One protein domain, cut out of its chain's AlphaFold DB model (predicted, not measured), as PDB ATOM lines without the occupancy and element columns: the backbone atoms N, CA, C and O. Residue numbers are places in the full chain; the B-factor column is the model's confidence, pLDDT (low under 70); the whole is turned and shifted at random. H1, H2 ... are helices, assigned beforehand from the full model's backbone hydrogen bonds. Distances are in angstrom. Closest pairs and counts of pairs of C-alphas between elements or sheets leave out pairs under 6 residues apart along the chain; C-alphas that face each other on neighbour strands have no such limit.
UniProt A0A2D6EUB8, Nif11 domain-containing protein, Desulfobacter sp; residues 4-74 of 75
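AT A GLANCE: This is residues 4 to 74 of the 75 residues of the protein "Nif11 domain-containing protein" of Desulfobacter sp (UniProt A0A2D6EUB8). A small compact head of three short helices, H1, H2 and H3, is joined to one long helix, H4, whose first turns pack on the beginning of H1 and whose remaining length, with the last two printed residues, sticks out as a straight arm. Residues 53 to 74 make this arm, and it gives the model its length. The printed part has 71 residues with four named helices, in the order H1, H2, H3, H4, and no named strand; the class is all helix. The whole is only just loose, close to extended, with a radius of gyration of the C-alphas of 16.4 A and spans of 53 by 24 by 21 A.

IN THESE COORDINATES: H1 is residues 4 to 15, beginning at C-alpha 4 at (53.619, 48.006, 116.923) and measuring 16.5 A from first to last C-alpha. H2 is residues 17 to 25, 12.2 A. H3 is residues 29 to 38, 14.3 A, and ends at C-alpha 38 at (39.347, 51.899, 109.646). H4 is residues 45 to 72, the longest helix at 40.5 A, ending at C-alpha 72 at (89.255, 44.074, 105.838).

HOW THE PARTS SIT: H1 and H2 touch only at the corner by their link, with residues 12 to 14 of H1 alone; the closest C-alphas are those of Met 13 and Asn 20, 4.8 A apart. Their lines are about perpendicular at 72 degrees, only just past steep. H2 and H3 form a helical hairpin and only just touch, with 3 pairs of C-alphas within 8 A; the closest are those of Val 23 and Arg 32, 6.4 A apart. They run opposite ways at a steep tilt of 37 degrees, only just past shallow. H1 and H3 are only just apart, their closest C-alphas 8.2 A from each other. H4 touches H1 with residues 47 to 51 alone, against residues 6 to 7 of H1; the closest C-alphas are those of Ala 6 and Phe 48, 5.8 A apart. These two run the same way at a steep tilt of 67 degrees, only just short of about perpendicular. H4 is apart from both H2 and H3. In H1, H2, H3 and H4 every O i to N i+4 pair is within hydrogen-bond range.

THE WHOLE: The C-alphas of Lys 38 and Leu 74 are the two farthest apart, 53.7 A. Residues 53 to 74, of which 53 to 72 belong to H4, stand free; the body without them has 49 residues, spans 23 by 23 by 18 A and has a radius of gyration of 10.0 A. The printed part has no cut. The links from H1 to H2 and from H2 to H3 are tight, and that from H3 to H4, 6 residues, is short. The mean pLDDT of the printed part is 83.5, and 16 residues are under 70: residues 53 to 62, 64 to 65, 67, 71 and 73 to 74.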
ATOM      1  N   GLU A   4      53.893  49.378 117.362       90.19
ATOM      2  CA  GLU A   4      53.619  48.006 116.923       90.19
ATOM      3  C   GLU A   4      52.575  47.969 115.804       90.19
ATOM      4  O   GLU A   4      52.751  47.245 114.825       90.19
ATOM      5  N   GLN A   5      51.546  48.816 115.895       91.94
ATOM      6  CA  GLN A   5      50.531  48.968 114.850       91.94
ATOM      7  C   GLN A   5      51.133  49.521 113.557       91.94
ATOM      8  O   GLN A   5      50.859  49.000 112.478       91.94
ATOM      9  N   ALA A   6      52.027  50.506 113.650       90.44
ATOM     10  CA  ALA A   6      52.725  51.023 112.476       90.44
ATOM     11  C   ALA A   6      53.660  49.977 111.831       90.44
ATOM     12  O   ALA A   6      53.752  49.904 110.606       90.44
ATOM     13  N   LYS A   7      54.311  49.110 112.623       90.06
ATOM     14  CA  LYS A   7      55.089  47.976 112.084       90.06
ATOM     15  C   LYS A   7      54.189  46.970 111.369       90.06
ATOM     16  O   LYS A   7      54.508  46.571 110.252       90.06
ATOM     17  N   ALA A   8      53.069  46.588 111.984       92.50
ATOM     18  CA  ALA A   8      52.106  45.663 111.391       92.50
ATOM     19  C   ALA A   8      51.508  46.215 110.087       92.50
ATOM     20  O   ALA A   8      51.393  45.482 109.104       92.50
ATOM     21  N   PHE A   9      51.211  47.517 110.046       93.12
ATOM     22  CA  PHE A   9      50.776  48.208 108.835       93.12
ATOM     23  C   PHE A   9      51.813  48.092 107.714       93.12
ATOM     24  O   PHE A   9      51.476  47.670 106.610       93.12
ATOM     25  N   ILE A  10      53.084  48.399 107.992       89.56
ATOM     26  CA  ILE A  10      54.163  48.302 106.995       89.56
ATOM     27  C   ILE A  10      54.332  46.864 106.489       89.56
ATOM     28  O   ILE A  10      54.536  46.660 105.294       89.56
ATOM     29  N   GLU A  11      54.232  45.859 107.360       92.06
ATOM     30  CA  GLU A  11      54.296  44.455 106.942       92.06
ATOM     31  C   GLU A  11      53.099  44.055 106.067       92.06
ATOM     32  O   GLU A  11      53.286  43.393 105.042       92.06
ATOM     33  N   LYS A  12      51.884  44.523 106.382       93.69
ATOM     34  CA  LYS A  12      50.718  44.322 105.507       93.69
ATOM     35  C   LYS A  12      50.916  45.009 104.157       93.69
ATOM     36  O   LYS A  12      50.712  44.373 103.134       93.69
ATOM     37  N   MET A  13      51.423  46.243 104.127       92.69
ATOM     38  CA  MET A  13      51.733  46.953 102.877       92.69
ATOM     39  C   MET A  13      52.762  46.217 102.000       92.69
ATOM     40  O   MET A  13      52.751  46.387 100.785       92.69
ATOM     41  N   LYS A  14      53.664  45.412 102.577       90.12
ATOM     42  CA  LYS A  14      54.634  44.603 101.813       90.12
ATOM     43  C   LYS A  14      54.052  43.289 101.299       90.12
ATOM     44  O   LYS A  14      54.442  42.831 100.230       90.12
ATOM     45  N   THR A  15      53.198  42.651 102.094       94.06
ATOM     46  CA  THR A  15      52.723  41.278 101.854       94.06
ATOM     47  C   THR A  15      51.389  41.228 101.118       94.06
ATOM     48  O   THR A  15      51.124  40.275 100.388       94.06
ATOM     49  N   ASP A  16      50.570  42.265 101.264       95.19
ATOM     50  CA  ASP A  16      49.244  42.392 100.676       95.19
ATOM     51  C   ASP A  16      49.253  43.499  99.618       95.19
ATOM     52  O   ASP A  16      49.077  44.685  99.903       95.19
ATOM     53  N   LYS A  17      49.504  43.097  98.367       94.06
ATOM     54  CA  LYS A  17      49.593  44.031  97.241       94.06
ATOM     55  C   LYS A  17      48.269  44.751  96.964       94.06
ATOM     56  O   LYS A  17      48.303  45.921  96.606       94.06
ATOM     57  N   ALA A  18      47.130  44.081  97.136       95.81
ATOM     58  CA  ALA A  18      45.826  44.696  96.896       95.81
ATOM     59  C   ALA A  18      45.566  45.821  97.904       95.81
ATOM     60  O   ALA A  18      45.198  46.923  97.512       95.81
ATOM     61  N   PHE A  19      45.857  45.564  99.183       94.94
ATOM     62  CA  PHE A  19      45.784  46.586 100.222       94.94
ATOM     63  C   PHE A  19      46.780  47.729  99.986       94.94
ATOM     64  O   PHE A  19      46.446  48.893 100.189       94.94
ATOM     65  N   ASN A  20      47.998  47.417  99.529       94.75
ATOM     66  CA  ASN A  20      48.978  48.441  99.175       94.75
ATOM     67  C   ASN A  20      48.461  49.364  98.071       94.75
ATOM     68  O   ASN A  20      48.475  50.581  98.243       94.75
ATOM     69  N   ASP A  21      47.983  48.780  96.971       94.88
ATOM     70  CA  ASP A  21      47.477  49.531  95.828       94.88
ATOM     71  C   ASP A  21      46.271  50.392  96.252       94.88
ATOM     72  O   ASP A  21      46.241  51.581  95.949       94.88
ATOM     73  N   GLU A  22      45.336  49.842  97.037       95.06
ATOM     74  CA  GLU A  22      44.201  50.584  97.603       95.06
ATOM     75  C   GLU A  22      44.662  51.800  98.421       95.06
ATOM     76  O   GLU A  22      44.283  52.933  98.120       95.06
ATOM     77  N   VAL A  23      45.542  51.602  99.404       93.38
ATOM     78  CA  VAL A  23      46.044  52.683 100.265       93.38
ATOM     79  C   VAL A  23      46.822  53.737  99.468       93.38
ATOM     80  O   VAL A  23      46.726  54.928  99.768       93.38
ATOM     81  N   MET A  24      47.595  53.323  98.461       91.00
ATOM     82  CA  MET A  24      48.413  54.226  97.643       91.00
ATOM     83  C   MET A  24      47.606  55.010  96.606       91.00
ATOM     84  O   MET A  24      48.079  56.053  96.159       91.00
ATOM     85  N   THR A  25      46.393  54.570  96.253       95.75
ATOM     86  CA  THR A  25      45.479  55.363  95.409       95.75
ATOM     87  C   THR A  25      44.854  56.552  96.142       95.75
ATOM     88  O   THR A  25      44.338  57.461  95.494       95.75
ATOM     89  N   ILE A  26      44.919  56.582  97.478       94.12
ATOM     90  CA  ILE A  26      44.420  57.702  98.277       94.12
ATOM     91  C   ILE A  26      45.499  58.791  98.342       94.12
ATOM     92  O   ILE A  26      46.494  58.670  99.066       94.12
ATOM     93  N   GLU A  27      45.302  59.857  97.566       90.38
ATOM     94  CA  GLU A  27      46.247  60.977  97.464       90.38
ATOM     95  C   GLU A  27      46.234  61.872  98.710       90.38
ATOM     96  O   GLU A  27      47.296  62.285  99.188       90.38
ATOM     97  N   ASP A  28      45.044  62.144  99.261       91.94
ATOM     98  CA  ASP A  28      44.906  62.979 100.452       91.94
ATOM     99  C   ASP A  28      45.413  62.250 101.701       91.94
ATOM    100  O   ASP A  28      45.048  61.112 102.015       91.94
ATOM    101  N   LEU A  29      46.280  62.931 102.447       86.06
ATOM    102  CA  LEU A  29      46.931  62.349 103.611       86.06
ATOM    103  C   LEU A  29      45.939  62.050 104.743       86.06
ATOM    104  O   LEU A  29      46.063  61.006 105.384       86.06
ATOM    105  N   ASN A  30      44.962  62.924 104.986       88.19
ATOM    106  CA  ASN A  30      43.995  62.744 106.068       88.19
ATOM    107  C   ASN A  30      43.011  61.618 105.739       88.19
ATOM    108  O   ASN A  30      42.691  60.800 106.607       88.19
ATOM    109  N   GLU A  31      42.571  61.533 104.484       93.56
ATOM    110  CA  GLU A  31      41.737  60.435 103.999       93.56
ATOM    111  C   GLU A  31      42.474  59.099 104.088       93.56
ATOM    112  O   GLU A  31      41.919  58.121 104.596       93.56
ATOM    113  N   ARG A  32      43.752  59.066 103.694       93.25
ATOM    114  CA  ARG A  32      44.586  57.864 103.786       93.25
ATOM    115  C   ARG A  32      44.760  57.408 105.231       93.25
ATOM    116  O   ARG A  32      44.563  56.233 105.525       93.25
ATOM    117  N   MET A  33      45.061  58.325 106.151       90.38
ATOM    118  CA  MET A  33      45.179  57.998 107.578       90.38
ATOM    119  C   MET A  33      43.849  57.518 108.171       90.38
ATOM    120  O   MET A  33      43.827  56.568 108.953       90.38
ATOM    121  N   THR A  34      42.727  58.107 107.753       92.75
ATOM    122  CA  THR A  34      41.387  57.665 108.167       92.75
ATOM    123  C   THR A  34      41.075  56.258 107.653       92.75
ATOM    124  O   THR A  34      40.512  55.441 108.381       92.75
ATOM    125  N   HIS A  35      41.438  55.954 106.406       94.00
ATOM    126  CA  HIS A  35      41.272  54.625 105.825       94.00
ATOM    127  C   HIS A  35      42.115  53.575 106.565       94.00
ATOM    128  O   HIS A  35      41.603  52.527 106.954       94.00
ATOM    129  N   ILE A  36      43.381  53.890 106.844       93.38
ATOM    130  CA  ILE A  36      44.294  53.032 107.608       93.38
ATOM    131  C   ILE A  36      43.746  52.753 109.020       93.38
ATOM    132  O   ILE A  36      43.746  51.601 109.460       93.38
ATOM    133  N   ALA A  37      43.197  53.769 109.693       93.12
ATOM    134  CA  ALA A  37      42.552  53.607 110.997       93.12
ATOM    135  C   ALA A  37      41.320  52.687 110.928       93.12
ATOM    136  O   ALA A  37      41.158  51.807 111.772       93.12
ATOM    137  N   LYS A  38      40.486  52.811 109.884       94.50
ATOM    138  CA  LYS A  38      39.347  51.899 109.646       94.50
ATOM    139  C   LYS A  38      39.781  50.454 109.392       94.50
ATOM    140  O   LYS A  38      39.043  49.537 109.742       94.50
ATOM    141  N   ALA A  39      40.966  50.250 108.820       93.06
ATOM    142  CA  ALA A  39      41.569  48.930 108.651       93.06
ATOM    143  C   ALA A  39      42.144  48.347 109.962       93.06
ATOM    144  O   ALA A  39      42.670  47.234 109.955       93.06
ATOM    145  N   GLY A  40      42.025  49.068 111.084       93.88
ATOM    146  CA  GLY A  40      42.432  48.626 112.417       93.88
ATOM    147  C   GLY A  40      43.843  49.046 112.822       93.88
ATOM    148  O   GLY A  40      44.308  48.627 113.879       93.88
ATOM    149  N   PHE A  41      44.524  49.863 112.013       92.94
ATOM    150  CA  PHE A  41      45.867  50.341 112.321       92.94
ATOM    151  C   PHE A  41      45.827  51.753 112.901       92.94
ATOM    152  O   PHE A  41      45.579  52.729 112.196       92.94
ATOM    153  N   GLU A  42      46.140  51.873 114.187       92.06
ATOM    154  CA  GLU A  42      46.198  53.162 114.876       92.06
ATOM    155  C   GLU A  42      47.646  53.559 115.195       92.06
ATOM    156  O   GLU A  42      48.249  53.106 116.174       92.06
ATOM    157  N   PHE A  43      48.198  54.467 114.389       90.94
ATOM    158  CA  PHE A  43      49.500  55.095 114.622       90.94
ATOM    159  C   PHE A  43      49.523  56.575 114.196       90.94
ATOM    160  O   PHE A  43      48.727  56.992 113.355       90.94
ATOM    161  N   THR A  44      50.419  57.382 114.775       88.25
ATOM    162  CA  THR A  44      50.615  58.776 114.342       88.25
ATOM    163  C   THR A  44      51.549  58.846 113.139       88.25
ATOM    164  O   THR A  44      52.323  57.927 112.866       88.25
ATOM    165  N   GLU A  45      51.552  59.985 112.450       83.69
ATOM    166  CA  GLU A  45      52.555  60.264 111.420       83.69
ATOM    167  C   GLU A  45      53.993  60.142 111.964       83.69
ATOM    168  O   GLU A  45      54.866  59.607 111.281       83.69
ATOM    169  N   ASP A  46      54.235  60.564 113.209       84.81
ATOM    170  CA  ASP A  46      55.542  60.438 113.863       84.81
ATOM    171  C   ASP A  46      55.933  58.975 114.120       84.81
ATOM    172  O   ASP A  46      57.085  58.607 113.883       84.81
ATOM    173  N   ASP A  47      54.985  58.121 114.525       85.69
ATOM    174  CA  ASP A  47      55.214  56.680 114.702       85.69
ATOM    175  C   ASP A  47      55.633  56.035 113.363       85.69
ATOM    176  O   ASP A  47      56.580  55.243 113.296       85.69
ATOM    177  N   PHE A  48      54.969  56.425 112.269       82.56
ATOM    178  CA  PHE A  48      55.287  55.962 110.919       82.56
ATOM    179  C   PHE A  48      56.659  56.454 110.441       82.56
ATOM    180  O   PHE A  48      57.485  55.653 109.990       82.56
ATOM    181  N   LYS A  49      56.938  57.759 110.586       81.88
ATOM    182  CA  LYS A  49      58.238  58.367 110.258       81.88
ATOM    183  C   LYS A  49      59.371  57.715 111.037       81.88
ATOM    184  O   LYS A  49      60.414  57.427 110.453       81.88
ATOM    185  N   HIS A  50      59.166  57.440 112.324       81.38
ATOM    186  CA  HIS A  50      60.152  56.779 113.170       81.38
ATOM    187  C   HIS A  50      60.542  55.405 112.611       81.38
ATOM    188  O   HIS A  50      61.729  55.090 112.506       81.38
ATOM    189  N   ILE A  51      59.570  54.597 112.178       77.31
ATOM    190  CA  ILE A  51      59.852  53.273 111.606       77.31
ATOM    191  C   ILE A  51      60.481  53.373 110.215       77.31
ATOM    192  O   ILE A  51      61.445  52.656 109.940       77.31
ATOM    193  N   TYR A  52      59.989  54.263 109.348       71.56
ATOM    194  CA  TYR A  52      60.591  54.479 108.030       71.56
ATOM    195  C   TYR A  52      62.053  54.909 108.150       71.56
ATOM    196  O   TYR A  52      62.928  54.313 107.521       71.56
ATOM    197  N   PHE A  53      62.334  55.882 109.019       69.94
ATOM    198  CA  PHE A  53      63.687  56.363 109.262       69.94
ATOM    199  C   PHE A  53      64.581  55.265 109.843       69.94
ATOM    200  O   PHE A  53      65.692  55.073 109.351       69.94
ATOM    201  N   THR A  54      64.090  54.500 110.824       68.94
ATOM    202  CA  THR A  54      64.829  53.389 111.448       68.94
ATOM    203  C   THR A  54      65.157  52.288 110.442       68.94
ATOM    204  O   THR A  54      66.270  51.768 110.434       68.94
ATOM    205  N   ASN A  55      64.225  51.939 109.553       64.50
ATOM    206  CA  ASN A  55      64.460  50.921 108.529       64.50
ATOM    207  C   ASN A  55      65.483  51.391 107.484       64.50
ATOM    208  O   ASN A  55      66.377  50.625 107.129       64.50
ATOM    209  N   VAL A  56      65.406  52.651 107.038       61.16
ATOM    210  CA  VAL A  56      66.371  53.226 106.084       61.16
ATOM    211  C   VAL A  56      67.763  53.341 106.706       61.16
ATOM    212  O   VAL A  56      68.734  52.892 106.103       61.16
ATOM    213  N   THR A  57      67.880  53.874 107.926       60.25
ATOM    214  CA  THR A  57      69.179  53.960 108.620       60.25
ATOM    215  C   THR A  57      69.753  52.585 108.927       60.25
ATOM    216  O   THR A  57      70.954  52.394 108.759       60.25
ATOM    217  N   ARG A  58      68.928  51.599 109.299       59.47
ATOM    218  CA  ARG A  58      69.393  50.223 109.513       59.47
ATOM    219  C   ARG A  58      69.951  49.608 108.230       59.47
ATOM    220  O   ARG A  58      71.045  49.064 108.279       59.47
ATOM    221  N   VAL A  59      69.262  49.742 107.093       61.78
ATOM    222  CA  VAL A  59      69.758  49.252 105.792       61.78
ATOM    223  C   VAL A  59      71.050  49.965 105.386       61.78
ATOM    224  O   VAL A  59      72.004  49.307 104.976       61.78
ATOM    225  N   SER A  60      71.116  51.289 105.536       66.69
ATOM    226  CA  SER A  60      72.323  52.064 105.228       66.69
ATOM    227  C   SER A  60      73.506  51.679 106.122       66.69
ATOM    228  O   SER A  60      74.613  51.515 105.622       66.69
ATOM    229  N   MET A  61      73.286  51.466 107.423       63.62
ATOM    230  CA  MET A  61      74.335  51.009 108.342       63.62
ATOM    231  C   MET A  61      74.776  49.569 108.069       63.62
ATOM    232  O   MET A  61      75.960  49.278 108.203       63.62
ATOM    233  N   THR A  62      73.867  48.669 107.683       67.75
ATOM    234  CA  THR A  62      74.236  47.304 107.273       67.75
ATOM    235  C   THR A  62      75.144  47.335 106.046       67.75
ATOM    236  O   THR A  62      76.202  46.722 106.075       67.75
ATOM    237  N   ARG A  63      74.804  48.133 105.024       70.50
ATOM    238  CA  ARG A  63      75.644  48.296 103.825       70.50
ATOM    239  C   ARG A  63      77.022  48.887 104.131       70.50
ATOM    240  O   ARG A  63      78.001  48.484 103.517       70.50
ATOM    241  N   LEU A  64      77.105  49.836 105.069       67.56
ATOM    242  CA  LEU A  64      78.387  50.399 105.511       67.56
ATOM    243  C   LEU A  64      79.247  49.349 106.225       67.56
ATOM    244  O   LEU A  64      80.423  49.219 105.911       67.56
ATOM    245  N   LYS A  65      78.651  48.543 107.112       69.25
ATOM    246  CA  LYS A  65      79.358  47.439 107.779       69.25
ATOM    247  C   LYS A  65      79.848  46.378 106.796       69.25
ATOM    248  O   LYS A  65      80.981  45.939 106.910       69.25
ATOM    249  N   GLU A  66      79.023  45.997 105.822       74.50
ATOM    250  CA  GLU A  66      79.402  45.042 104.771       74.50
ATOM    251  C   GLU A  66      80.585  45.554 103.931       74.50
ATOM    252  O   GLU A  66      81.465  44.780 103.566       74.50
ATOM    253  N   TYR A  67      80.637  46.862 103.653       66.88
ATOM    254  CA  TYR A  67      81.758  47.492 102.952       66.88
ATOM    255  C   TYR A  67      83.042  47.519 103.799       66.88
ATOM    256  O   TYR A  67      84.108  47.158 103.298       66.88
ATOM    257  N   ASP A  68      82.939  47.885 105.081       72.50
ATOM    258  CA  ASP A  68      84.067  47.874 106.021       72.50
ATOM    259  C   ASP A  68      84.621  46.449 106.218       72.50
ATOM    260  O   ASP A  68      85.835  46.238 106.242       72.50
ATOM    261  N   GLU A  69      83.743  45.446 106.310       77.19
ATOM    262  CA  GLU A  69      84.128  44.035 106.375       77.19
ATOM    263  C   GLU A  69      84.807  43.573 105.081       77.19
ATOM    264  O   GLU A  69      85.871  42.962 105.144       77.19
ATOM    265  N   ALA A  70      84.255  43.901 103.907       72.06
ATOM    266  CA  ALA A  70      84.852  43.545 102.617       72.06
ATOM    267  C   ALA A  70      86.253  44.158 102.418       72.06
ATOM    268  O   ALA A  70      87.142  43.495 101.883       72.06
ATOM    269  N   LEU A  71      86.474  45.391 102.885       65.19
ATOM    270  CA  LEU A  71      87.787  46.047 102.881       65.19
ATOM    271  C   LEU A  71      88.808  45.347 103.786       65.19
ATOM    272  O   LEU A  71      89.984  45.279 103.435       65.19
ATOM    273  N   ASN A  72      88.373  44.798 104.921       70.69
ATOM    274  CA  ASN A  72      89.255  44.074 105.838       70.69
ATOM    275  C   ASN A  72      89.759  42.735 105.276       70.69
ATOM    276  O   ASN A  72      90.782  42.250 105.740       70.69
ATOM    277  N   TYR A  73      89.086  42.148 104.281       67.50
ATOM    278  CA  TYR A  73      89.557  40.936 103.592       67.50
ATOM    279  C   TYR A  73      90.521  41.217 102.427       67.50
ATOM    280  O   TYR A  73      91.070  40.279 101.850       67.50
ATOM    281  N   LEU A  74      90.701  42.487 102.048       67.38
ATOM    282  CA  LEU A  74      91.597  42.921 100.967       67.38
ATOM    283  C   LEU A  74      92.947  43.464 101.477       67.38
ATOM    284  O   LEU A  74      93.803  43.785 100.654       67.38
TER     285      LEU A  74